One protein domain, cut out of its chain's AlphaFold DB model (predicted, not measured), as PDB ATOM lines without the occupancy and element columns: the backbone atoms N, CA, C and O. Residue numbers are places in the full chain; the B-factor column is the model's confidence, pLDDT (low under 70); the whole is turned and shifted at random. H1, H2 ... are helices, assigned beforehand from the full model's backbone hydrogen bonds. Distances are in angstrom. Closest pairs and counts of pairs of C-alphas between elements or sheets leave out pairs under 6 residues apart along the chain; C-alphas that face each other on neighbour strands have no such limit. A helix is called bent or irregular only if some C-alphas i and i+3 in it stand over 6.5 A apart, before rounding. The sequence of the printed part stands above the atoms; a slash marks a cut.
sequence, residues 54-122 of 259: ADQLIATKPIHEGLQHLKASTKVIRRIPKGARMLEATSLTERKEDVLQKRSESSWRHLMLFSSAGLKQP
ATOM      1  N   ALA A  54      33.467   5.714  33.016       43.50
ATOM      2  CA  ALA A  54      34.580   5.186  33.806       43.50
ATOM      3  C   ALA A  54      34.664   5.787  35.225       43.50
ATOM      4  O   ALA A  54      35.116   5.102  36.139       43.50
ATOM      5  N   ASP A  55      34.185   7.019  35.432       46.44
ATOM      6  CA  ASP A  55      34.251   7.699  36.734       46.44
ATOM      7  C   ASP A  55      33.261   7.107  37.751       46.44
ATOM      8  O   ASP A  55      33.534   7.084  38.951       46.44
ATOM      9  N   GLN A  56      32.139   6.543  37.291       48.53
ATOM     10  CA  GLN A  56      31.129   5.950  38.180       48.53
ATOM     11  C   GLN A  56      31.558   4.589  38.761       48.53
ATOM     12  O   GLN A  56      31.126   4.221  39.850       48.53
ATOM     13  N   LEU A  57      32.454   3.859  38.087       47.78
ATOM     14  CA  LEU A  57      32.975   2.560  38.547       47.78
ATOM     15  C   LEU A  57      34.131   2.682  39.557       47.78
ATOM     16  O   LEU A  57      34.445   1.715  40.249       47.78
ATOM     17  N   ILE A  58      34.752   3.862  39.662       53.09
ATOM     18  CA  ILE A  58      35.848   4.150  40.606       53.09
ATOM     19  C   ILE A  58      35.298   4.588  41.979       53.09
ATOM     20  O   ILE A  58      35.981   4.465  42.996       53.09
ATOM     21  N   ALA A  59      34.045   5.050  42.034       56.81
ATOM     22  CA  ALA A  59      33.426   5.577  43.250       56.81
ATOM     23  C   ALA A  59      33.040   4.504  44.288       56.81
ATOM     24  O   ALA A  59      32.977   4.814  45.473       56.81
ATOM     25  N   THR A  60      32.802   3.252  43.881       60.28
ATOM     26  CA  THR A  60      32.305   2.187  44.781       60.28
ATOM     27  C   THR A  60      33.389   1.253  45.313       60.28
ATOM     28  O   THR A  60      33.167   0.558  46.302       60.28
ATOM     29  N   LYS A  61      34.569   1.237  44.687       72.56
ATOM     30  CA  LYS A  61      35.712   0.417  45.107       72.56
ATOM     31  C   LYS A  61      36.627   1.180  46.069       72.56
ATOM     32  O   LYS A  61      36.663   2.420  46.037       72.56
ATOM     33  N   PRO A  62      37.390   0.480  46.927       81.81
ATOM     34  CA  PRO A  62      38.391   1.139  47.751       81.81
ATOM     35  C   PRO A  62      39.437   1.830  46.859       81.81
ATOM     36  O   PRO A  62      39.790   1.338  45.785       81.81
ATOM     37  N   ILE A  63      39.922   2.998  47.296       81.31
ATOM     38  CA  ILE A  63      40.760   3.912  46.492       81.31
ATOM     39  C   ILE A  63      41.952   3.186  45.860       81.31
ATOM     40  O   ILE A  63      42.258   3.385  44.685       81.31
ATOM     41  N   HIS A  64      42.606   2.319  46.632       82.12
ATOM     42  CA  HIS A  64      43.810   1.615  46.208       82.12
ATOM     43  C   HIS A  64      43.568   0.688  45.004       82.12
ATOM     44  O   HIS A  64      44.395   0.670  44.095       82.12
ATOM     45  N   GLU A  65      42.434  -0.018  44.940       84.06
ATOM     46  CA  GLU A  65      42.082  -0.865  43.791       84.06
ATOM     47  C   GLU A  65      41.867  -0.022  42.533       84.06
ATOM     48  O   GLU A  65      42.350  -0.362  41.450       84.06
ATOM     49  N   GLY A  66      41.178   1.115  42.684       82.94
ATOM     50  CA  GLY A  66      40.966   2.067  41.598       82.94
ATOM     51  C   GLY A  66      42.290   2.601  41.049       82.94
ATOM     52  O   GLY A  66      42.518   2.568  39.840       82.94
ATOM     53  N   LEU A  67      43.199   3.018  41.934       84.81
ATOM     54  CA  LEU A  67      44.517   3.525  41.547       84.81
ATOM     55  C   LEU A  67      45.387   2.447  40.891       84.81
ATOM     56  O   LEU A  67      46.039   2.722  39.886       84.81
ATOM     57  N   GLN A  68      45.371   1.207  41.388       85.56
ATOM     58  CA  GLN A  68      46.095   0.096  40.758       85.56
ATOM     59  C   GLN A  68      45.577  -0.191  39.344       85.56
ATOM     60  O   GLN A  68      46.368  -0.327  38.405       85.56
ATOM     61  N   HIS A  69      44.254  -0.222  39.169       84.81
ATOM     62  CA  HIS A  69      43.641  -0.416  37.861       84.81
ATOM     63  C   HIS A  69      43.997   0.724  36.895       84.81
ATOM     64  O   HIS A  69      44.348   0.488  35.736       84.81
ATOM     65  N   LEU A  70      43.958   1.972  37.364       84.25
ATOM     66  CA  LEU A  70      44.331   3.139  36.566       84.25
ATOM     67  C   LEU A  70      45.817   3.143  36.214       84.25
ATOM     68  O   LEU A  70      46.159   3.425  35.069       84.25
ATOM     69  N   LYS A  71      46.693   2.744  37.139       83.75
ATOM     70  CA  LYS A  71      48.130   2.592  36.885       83.75
ATOM     71  C   LYS A  71      48.414   1.586  35.766       83.75
ATOM     72  O   LYS A  71      49.337   1.796  34.980       83.75
ATOM     73  N   ALA A  72      47.634   0.507  35.680       83.38
ATOM     74  CA  ALA A  72      47.776  -0.502  34.632       83.38
ATOM     75  C   ALA A  72      47.160  -0.072  33.288       83.38
ATOM     76  O   ALA A  72      47.706  -0.376  32.228       83.38
ATOM     77  N   SER A  73      46.024   0.628  33.322       82.44
ATOM     78  CA  SER A  73      45.227   0.937  32.125       82.44
ATOM     79  C   SER A  73      45.550   2.293  31.491       82.44
ATOM     80  O   SER A  73      45.387   2.462  30.281       82.44
ATOM     81  N   THR A  74      46.024   3.264  32.273       82.25
ATOM     82  CA  THR A  74      46.151   4.661  31.848       82.25
ATOM     83  C   THR A  74      47.609   5.059  31.678       82.25
ATOM     84  O   THR A  74      48.413   5.024  32.608       82.25
ATOM     85  N   LYS A  75      47.960   5.505  30.470       84.31
ATOM     86  CA  LYS A  75      49.262   6.124  30.216       84.31
ATOM     87  C   LYS A  75      49.170   7.602  30.538       84.31
ATOM     88  O   LYS A  75      48.409   8.318  29.903       84.31
ATOM     89  N   VAL A  76      49.962   8.048  31.502       87.62
ATOM     90  CA  VAL A  76      50.109   9.463  31.849       87.62
ATOM     91  C   VAL A  76      51.243  10.062  31.010       87.62
ATOM     92  O   VAL A  76      52.262   9.399  30.777       87.62
ATOM     93  N   ILE A  77      51.074  11.294  30.522       88.50
ATOM     94  CA  ILE A  77      52.136  12.021  29.815       88.50
ATOM     95  C   ILE A  77      53.373  12.135  30.711       88.50
ATOM     96  O   ILE A  77      53.272  12.161  31.928       88.50
ATOM     97  N   ARG A  78      54.571  12.176  30.120       85.62
ATOM     98  CA  ARG A  78      55.822  12.227  30.902       85.62
ATOM     99  C   ARG A  78      56.257  13.645  31.285       85.62
ATOM    100  O   ARG A  78      57.079  13.805  32.184       85.62
ATOM    101  N   ARG A  79      55.765  14.647  30.554       87.69
ATOM    102  CA  ARG A  79      56.049  16.076  30.730       87.69
ATOM    103  C   ARG A  79      54.822  16.893  30.375       87.69
ATOM    104  O   ARG A  79      54.142  16.574  29.400       87.69
ATOM    105  N   ILE A  80      54.605  17.971  31.117       89.19
ATOM    106  CA  ILE A  80      53.511  18.905  30.867       89.19
ATOM    107  C   ILE A  80      53.966  19.921  29.802       89.19
ATOM    108  O   ILE A  80      54.989  20.604  29.989       89.19
ATOM    109  N   PRO A  81      53.238  20.047  28.674       88.56
ATOM    110  CA  PRO A  81      53.528  21.046  27.651       88.56
ATOM    111  C   PRO A  81      53.561  22.459  28.236       88.56
ATOM    112  O   PRO A  81      52.743  22.793  29.089       88.56
ATOM    113  N   LYS A  82      54.465  23.322  27.748       85.62
ATOM    114  CA  LYS A  82      54.675  24.666  28.322       85.62
ATOM    115  C   LYS A  82      53.380  25.481  28.446       85.62
ATOM    116  O   LYS A  82      53.172  26.102  29.480       85.62
ATOM    117  N   GLY A  83      52.510  25.425  27.434       82.88
ATOM    118  CA  GLY A  83      51.226  26.136  27.430       82.88
ATOM    119  C   GLY A  83      50.174  25.589  28.403       82.88
ATOM    120  O   GLY A  83      49.238  26.308  28.722       82.88
ATOM    121  N   ALA A  84      50.331  24.358  28.899       88.12
ATOM    122  CA  ALA A  84      49.398  23.728  29.836       88.12
ATOM    123  C   ALA A  84      49.858  23.818  31.302       88.12
ATOM    124  O   ALA A  84      49.057  23.607  32.204       88.12
ATOM    125  N   ARG A  85      51.128  24.163  31.567       91.94
ATOM    126  CA  ARG A  85      51.719  24.148  32.922       91.94
ATOM    127  C   ARG A  85      50.933  24.957  33.947       91.94
ATOM    128  O   ARG A  85      50.713  24.459  35.043       91.94
ATOM    129  N   MET A  86      50.514  26.169  33.586       90.62
ATOM    130  CA  MET A  86      49.738  27.027  34.488       90.62
ATOM    131  C   MET A  86      48.338  26.480  34.749       90.62
ATOM    132  O   MET A  86      47.880  26.523  35.881       90.62
ATOM    133  N   LEU A  87      47.685  25.925  33.728       90.12
ATOM    134  CA  LEU A  87      46.351  25.345  33.867       90.12
ATOM    135  C   LEU A  87      46.373  24.113  34.780       90.12
ATOM    136  O   LEU A  87      45.555  24.006  35.690       90.12
ATOM    137  N   GLU A  88      47.358  23.232  34.594       92.06
ATOM    138  CA  GLU A  88      47.563  22.071  35.467       92.06
ATOM    139  C   GLU A  88      47.931  22.485  36.898       92.06
ATOM    140  O   GLU A  88      47.422  21.901  37.853       92.06
ATOM    141  N   ALA A  89      48.762  23.524  37.062       93.00
ATOM    142  CA  ALA A  89      49.124  24.056  38.375       93.00
ATOM    143  C   ALA A  89      47.895  24.581  39.129       93.00
ATOM    144  O   ALA A  89      47.670  24.185  40.270       93.00
ATOM    145  N   THR A  90      47.070  25.411  38.481       91.44
ATOM    146  CA  THR A  90      45.827  25.925  39.069       91.44
ATOM    147  C   THR A  90      44.879  24.788  39.431       91.44
ATOM    148  O   THR A  90      44.387  24.733  40.555       91.44
ATOM    149  N   SER A  91      44.689  23.825  38.526       92.12
ATOM    150  CA  SER A  91      43.791  22.692  38.758       92.12
ATOM    151  C   SER A  91      44.251  21.791  39.916       92.12
ATOM    152  O   SER A  91      43.427  21.231  40.643       92.12
ATOM    153  N   LEU A  92      45.563  21.630  40.119       92.56
ATOM    154  CA  LEU A  92      46.092  20.910  41.279       92.56
ATOM    155  C   LEU A  92      45.899  21.708  42.576       92.56
ATOM    156  O   LEU A  92      45.535  21.118  43.592       92.56
ATOM    157  N   THR A  93      46.118  23.025  42.551       93.06
ATOM    158  CA  THR A  93      45.889  23.905  43.708       93.06
ATOM    159  C   THR A  93      44.431  23.865  44.153       93.06
ATOM    160  O   THR A  93      44.172  23.636  45.325       93.06
ATOM    161  N   GLU A  94      43.476  23.960  43.227       92.62
ATOM    162  CA  GLU A  94      42.041  23.861  43.536       92.62
ATOM    163  C   GLU A  94      41.686  22.556  44.262       92.62
ATOM    164  O   GLU A  94      40.945  22.566  45.242       92.62
ATOM    165  N   ARG A  95      42.250  21.422  43.826       92.31
ATOM    166  CA  ARG A  95      42.027  20.129  44.494       92.31
ATOM    167  C   ARG A  95      42.666  20.062  45.879       92.31
ATOM    168  O   ARG A  95      42.106  19.423  46.764       92.31
ATOM    169  N   LYS A  96      43.828  20.694  46.076       91.38
ATOM    170  CA  LYS A  96      44.461  20.794  47.399       91.38
ATOM    171  C   LYS A  96      43.599  21.620  48.350       91.38
ATOM    172  O   LYS A  96      43.331  21.157  49.452       91.38
ATOM    173  N   GLU A  97      43.119  22.778  47.906       93.19
ATOM    174  CA  GLU A  97      42.218  23.619  48.700       93.19
ATOM    175  C   GLU A  97      40.908  22.892  49.035       93.19
ATOM    176  O   GLU A  97      40.456  22.923  50.178       93.19
ATOM    177  N   ASP A  98      40.344  22.137  48.084       91.12
ATOM    178  CA  ASP A  98      39.145  21.322  48.318       91.12
ATOM    179  C   ASP A  98      39.356  20.283  49.434       91.12
ATOM    180  O   ASP A  98      38.501  20.109  50.305       91.12
ATOM    181  N   VAL A  99      40.523  19.630  49.448       92.88
ATOM    182  CA  VAL A  99      40.914  18.690  50.507       92.88
ATOM    183  C   VAL A  99      41.070  19.396  51.852       92.88
ATOM    184  O   VAL A  99      40.568  18.891  52.860       92.88
ATOM    185  N   LEU A 100      41.725  20.559  51.880       90.94
ATOM    186  CA  LEU A 100      41.928  21.333  53.106       90.94
ATOM    187  C   LEU A 100      40.598  21.797  53.713       90.94
ATOM    188  O   LEU A 100      40.431  21.742  54.935       90.94
ATOM    189  N   GLN A 101      39.649  22.198  52.865       91.94
ATOM    190  CA  GLN A 101      38.358  22.730  53.282       91.94
ATOM    191  C   GLN A 101      37.357  21.635  53.676       91.94
ATOM    192  O   GLN A 101      36.706  21.748  54.714       91.94
ATOM    193  N   LYS A 102      37.205  20.579  52.864       89.31
ATOM    194  CA  LYS A 102      36.177  19.543  53.080       89.31
ATOM    195  C   LYS A 102      36.647  18.392  53.957       89.31
ATOM    196  O   LYS A 102      35.815  17.757  54.600       89.31
ATOM    197  N   ARG A 103      37.953  18.092  53.953       88.88
ATOM    198  CA  ARG A 103      38.573  16.964  54.676       88.88
ATOM    199  C   ARG A 103      37.851  15.623  54.469       88.88
ATOM    200  O   ARG A 103      37.863  14.764  55.347       88.88
ATOM    201  N   SER A 104      37.210  15.439  53.314       88.62
ATOM    202  CA  SER A 104      36.423  14.249  52.993       88.62
ATOM    203  C   SER A 104      37.223  13.255  52.155       88.62
ATOM    204  O   SER A 104      38.121  13.623  51.395       88.62
ATOM    205  N   GLU A 105      36.843  11.978  52.227       87.50
ATOM    206  CA  GLU A 105      37.431  10.930  51.386       87.50
ATOM    207  C   GLU A 105      37.262  11.232  49.886       87.50
ATOM    208  O   GLU A 105      38.160  10.975  49.088       87.50
ATOM    209  N   SER A 106      36.136  11.831  49.489       86.94
ATOM    210  CA  SER A 106      35.864  12.199  48.096       86.94
ATOM    211  C   SER A 106      36.833  13.254  47.552       86.94
ATOM    212  O   SER A 106      37.297  13.124  46.419       86.94
ATOM    213  N   SER A 107      37.200  14.256  48.354       88.31
ATOM    214  CA  SER A 107      38.193  15.263  47.967       88.31
ATOM    215  C   SER A 107      39.581  14.640  47.812       88.31
ATOM    216  O   SER A 107      40.263  14.879  46.813       88.31
ATOM    217  N   TRP A 108      39.969  13.752  48.735       89.44
ATOM    218  CA  TRP A 108      41.214  12.987  48.619       89.44
ATOM    219  C   TRP A 108      41.231  12.089  47.378       89.44
ATOM    220  O   TRP A 108      42.238  12.034  46.675       89.44
ATOM    221  N   ARG A 109      40.107  11.438  47.048       89.38
ATOM    222  CA  ARG A 109      39.964  10.657  45.809       89.38
ATOM    223  C   ARG A 109      40.218  11.517  44.575       89.38
ATOM    224  O   ARG A 109      41.009  11.123  43.724       89.38
ATOM    225  N   HIS A 110      39.611  12.699  44.480       88.69
ATOM    226  CA  HIS A 110      39.837  13.599  43.346       88.69
ATOM    227  C   HIS A 110      41.290  14.068  43.235       88.69
ATOM    228  O   HIS A 110      41.808  14.169  42.121       88.69
ATOM    229  N   LEU A 111      41.953  14.328  44.366       91.44
ATOM    230  CA  LEU A 111      43.370  14.682  44.389       91.44
ATOM    231  C   LEU A 111      44.242  13.528  43.873       91.44
ATOM    232  O   LEU A 111      45.065  13.734  42.986       91.44
ATOM    233  N   MET A 112      44.021  12.308  44.367       89.38
ATOM    234  CA  MET A 112      44.802  11.121  43.984       89.38
ATOM    235  C   MET A 112      44.560  10.685  42.530       89.38
ATOM    236  O   MET A 112      45.428  10.079  41.909       89.38
ATOM    237  N   LEU A 113      43.394  11.008  41.964       89.25
ATOM    238  CA  LEU A 113      43.039  10.712  40.572       89.25
ATOM    239  C   LEU A 113      43.475  11.804  39.581       89.25
ATOM    240  O   LEU A 113      43.283  11.641  38.371       89.25
ATOM    241  N   PHE A 114      44.074  12.897  40.064       90.81
ATOM    242  CA  PHE A 114      44.463  14.048  39.250       90.81
ATOM    243  C   PHE A 114      45.293  13.655  38.024       90.81
ATOM    244  O   PHE A 114      44.943  14.011  36.902       90.81
ATOM    245  N   SER A 115      46.361  12.883  38.209       87.19
ATOM    246  CA  SER A 115      47.267  12.481  37.125       87.19
ATOM    247  C   SER A 115      46.598  11.570  36.102       87.19
ATOM    248  O   SER A 115      46.822  11.726  34.902       87.19
ATOM    249  N   SER A 116      45.756  10.635  36.540       84.88
ATOM    250  CA  SER A 116      45.017   9.760  35.625       84.88
ATOM    251  C   SER A 116      43.932  10.491  34.834       84.88
ATOM    252  O   SER A 116      43.631  10.078  33.716       84.88
ATOM    253  N   ALA A 117      43.365  11.568  35.385       84.75
ATOM    254  CA  ALA A 117      42.301  12.339  34.750       84.75
ATOM    255  C   ALA A 117      42.839  13.491  33.882       84.75
ATOM    256  O   ALA A 117      42.496  13.587  32.707       84.75
ATOM    257  N   GLY A 118      43.697  14.350  34.439       82.38
ATOM    258  CA  GLY A 118      44.201  15.563  33.782       82.38
ATOM    259  C   GLY A 118      45.409  15.329  32.876       82.38
ATOM    260  O   GLY A 118      45.560  15.978  31.848       82.38
ATOM    261  N   LEU A 119      46.249  14.344  33.201       86.44
ATOM    262  CA  LEU A 119      47.520  14.110  32.507       86.44
ATOM    263  C   LEU A 119      47.497  12.854  31.621       86.44
ATOM    264  O   LEU A 119      48.548  12.347  31.219       86.44
ATOM    265  N   LYS A 120      46.310  12.337  31.291       86.69
ATOM    266  CA  LYS A 120      46.154  11.172  30.414       86.69
ATOM    267  C   LYS A 120      46.718  11.459  29.021       86.69
ATOM    268  O   LYS A 120      46.368  12.432  28.359       86.69
ATOM    269  N   GLN A 121      47.585  10.572  28.551       82.19
ATOM    270  CA  GLN A 121      48.092  10.601  27.191       82.19
ATOM    271  C   GLN A 121      46.961  10.197  26.231       82.19
ATOM    272  O   GLN A 121      46.357   9.142  26.437       82.19
ATOM    273  N   PRO A 122      46.683  10.983  25.172       73.88
ATOM    274  CA  PRO A 122      45.715  10.583  24.162       73.88
ATOM    275  C   PRO A 122      46.183   9.288  23.499       73.88
ATOM    276  O   PRO A 122      47.378   9.124  23.209       73.88
TER     277      PRO A 122
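AT A GLANCE: This is residues 54 to 122 of the 259 residues of an uncharacterized protein of Ramazzottius varieornatus (UniProt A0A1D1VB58). A flat layer of helices has the long helix H3 along one edge and H2 along the opposite edge, with H4 and then H5 following one another through the middle between them. H4 folds back from the end of H3 as a helical hairpin, the short H1 lies off to one side of H2, and residues 81 to 87, of which 82 to 87 belong to H3, stick out free. Helices touch in just one place, between H3 and H4. The printed part has 69 residues with five named helices, in the order H1, H2, H3, H4, H5, and no named strand; the class is all helix. It is only just compact, close to loose, with a radius of gyration of the C-alphas of 12.7 A, and spans 35 by 31 by 16 A.

HOW THE PARTS SIT: The longest helix is H3, residues 82 to 102. With residues 92 to 99 alone it touches H4, residues 105 to 112; the closest C-alphas are those of Val 99 and Ser 107, 5.1 A apart. These two form a hairpin, at a shallow tilt of 20 degrees, opposite ways. H5, residues 114 to 118, and H4 meet only through their link. H5 is close to H3 but not clearly touching, the closest C-alphas being those of Leu 92 and Phe 114 at 7.3 A. H2, residues 63 to 73, is apart from H3. H2 is close to H4 but not clearly touching, with the C-alphas of Ile 63 and Arg 109 closest at 6.8 A, at a shallow tilt of 28 degrees, the same way. H2 is also close to H5 but not clearly touching, Leu 70 to Ser 116 being 6.7 A between C-alphas, the closest pair. H1, residues 55 to 58, is close to H2 but not clearly touching, with the C-alphas of Ile 58 and Gly 66 closest at 5.6 A, and it is apart from H3, H4 and H5. Every O i to N i+4 pair is within hydrogen-bond range in H2, H4 and H5, and 15 of 17 are in H3; H1 is too short for such a pair, and its one O i to N i+3 pair is not within range.

IN THESE COORDINATES: H3 is 31.3 A long, from C-alpha 82 at (54.675, 24.666, 28.322) to C-alpha 102 at (36.177, 19.543, 53.080). It is irregular: C-alphas 83 and 86 are 7.3 A apart. H4 is 10.4 A long, H5 5.7 A, H2 15.3 A and H1 5.5 A. H1 begins with C-alpha 55 at (34.251, 7.699, 36.734), and H5 ends with C-alpha 118 at (44.201, 15.563, 33.782).

THE WHOLE: The two C-alphas farthest apart, those of Thr 60 and Lys 82, are 35.7 A from each other. The printed part has no cut. The links H1 to H2, H3 to H4 and H4 to H5 are tight, H2 to H3 is short, and no link is long. The mean pLDDT of the printed part is 83.6; residues 54 to 60 are under 70, and H1 has a mean of 49.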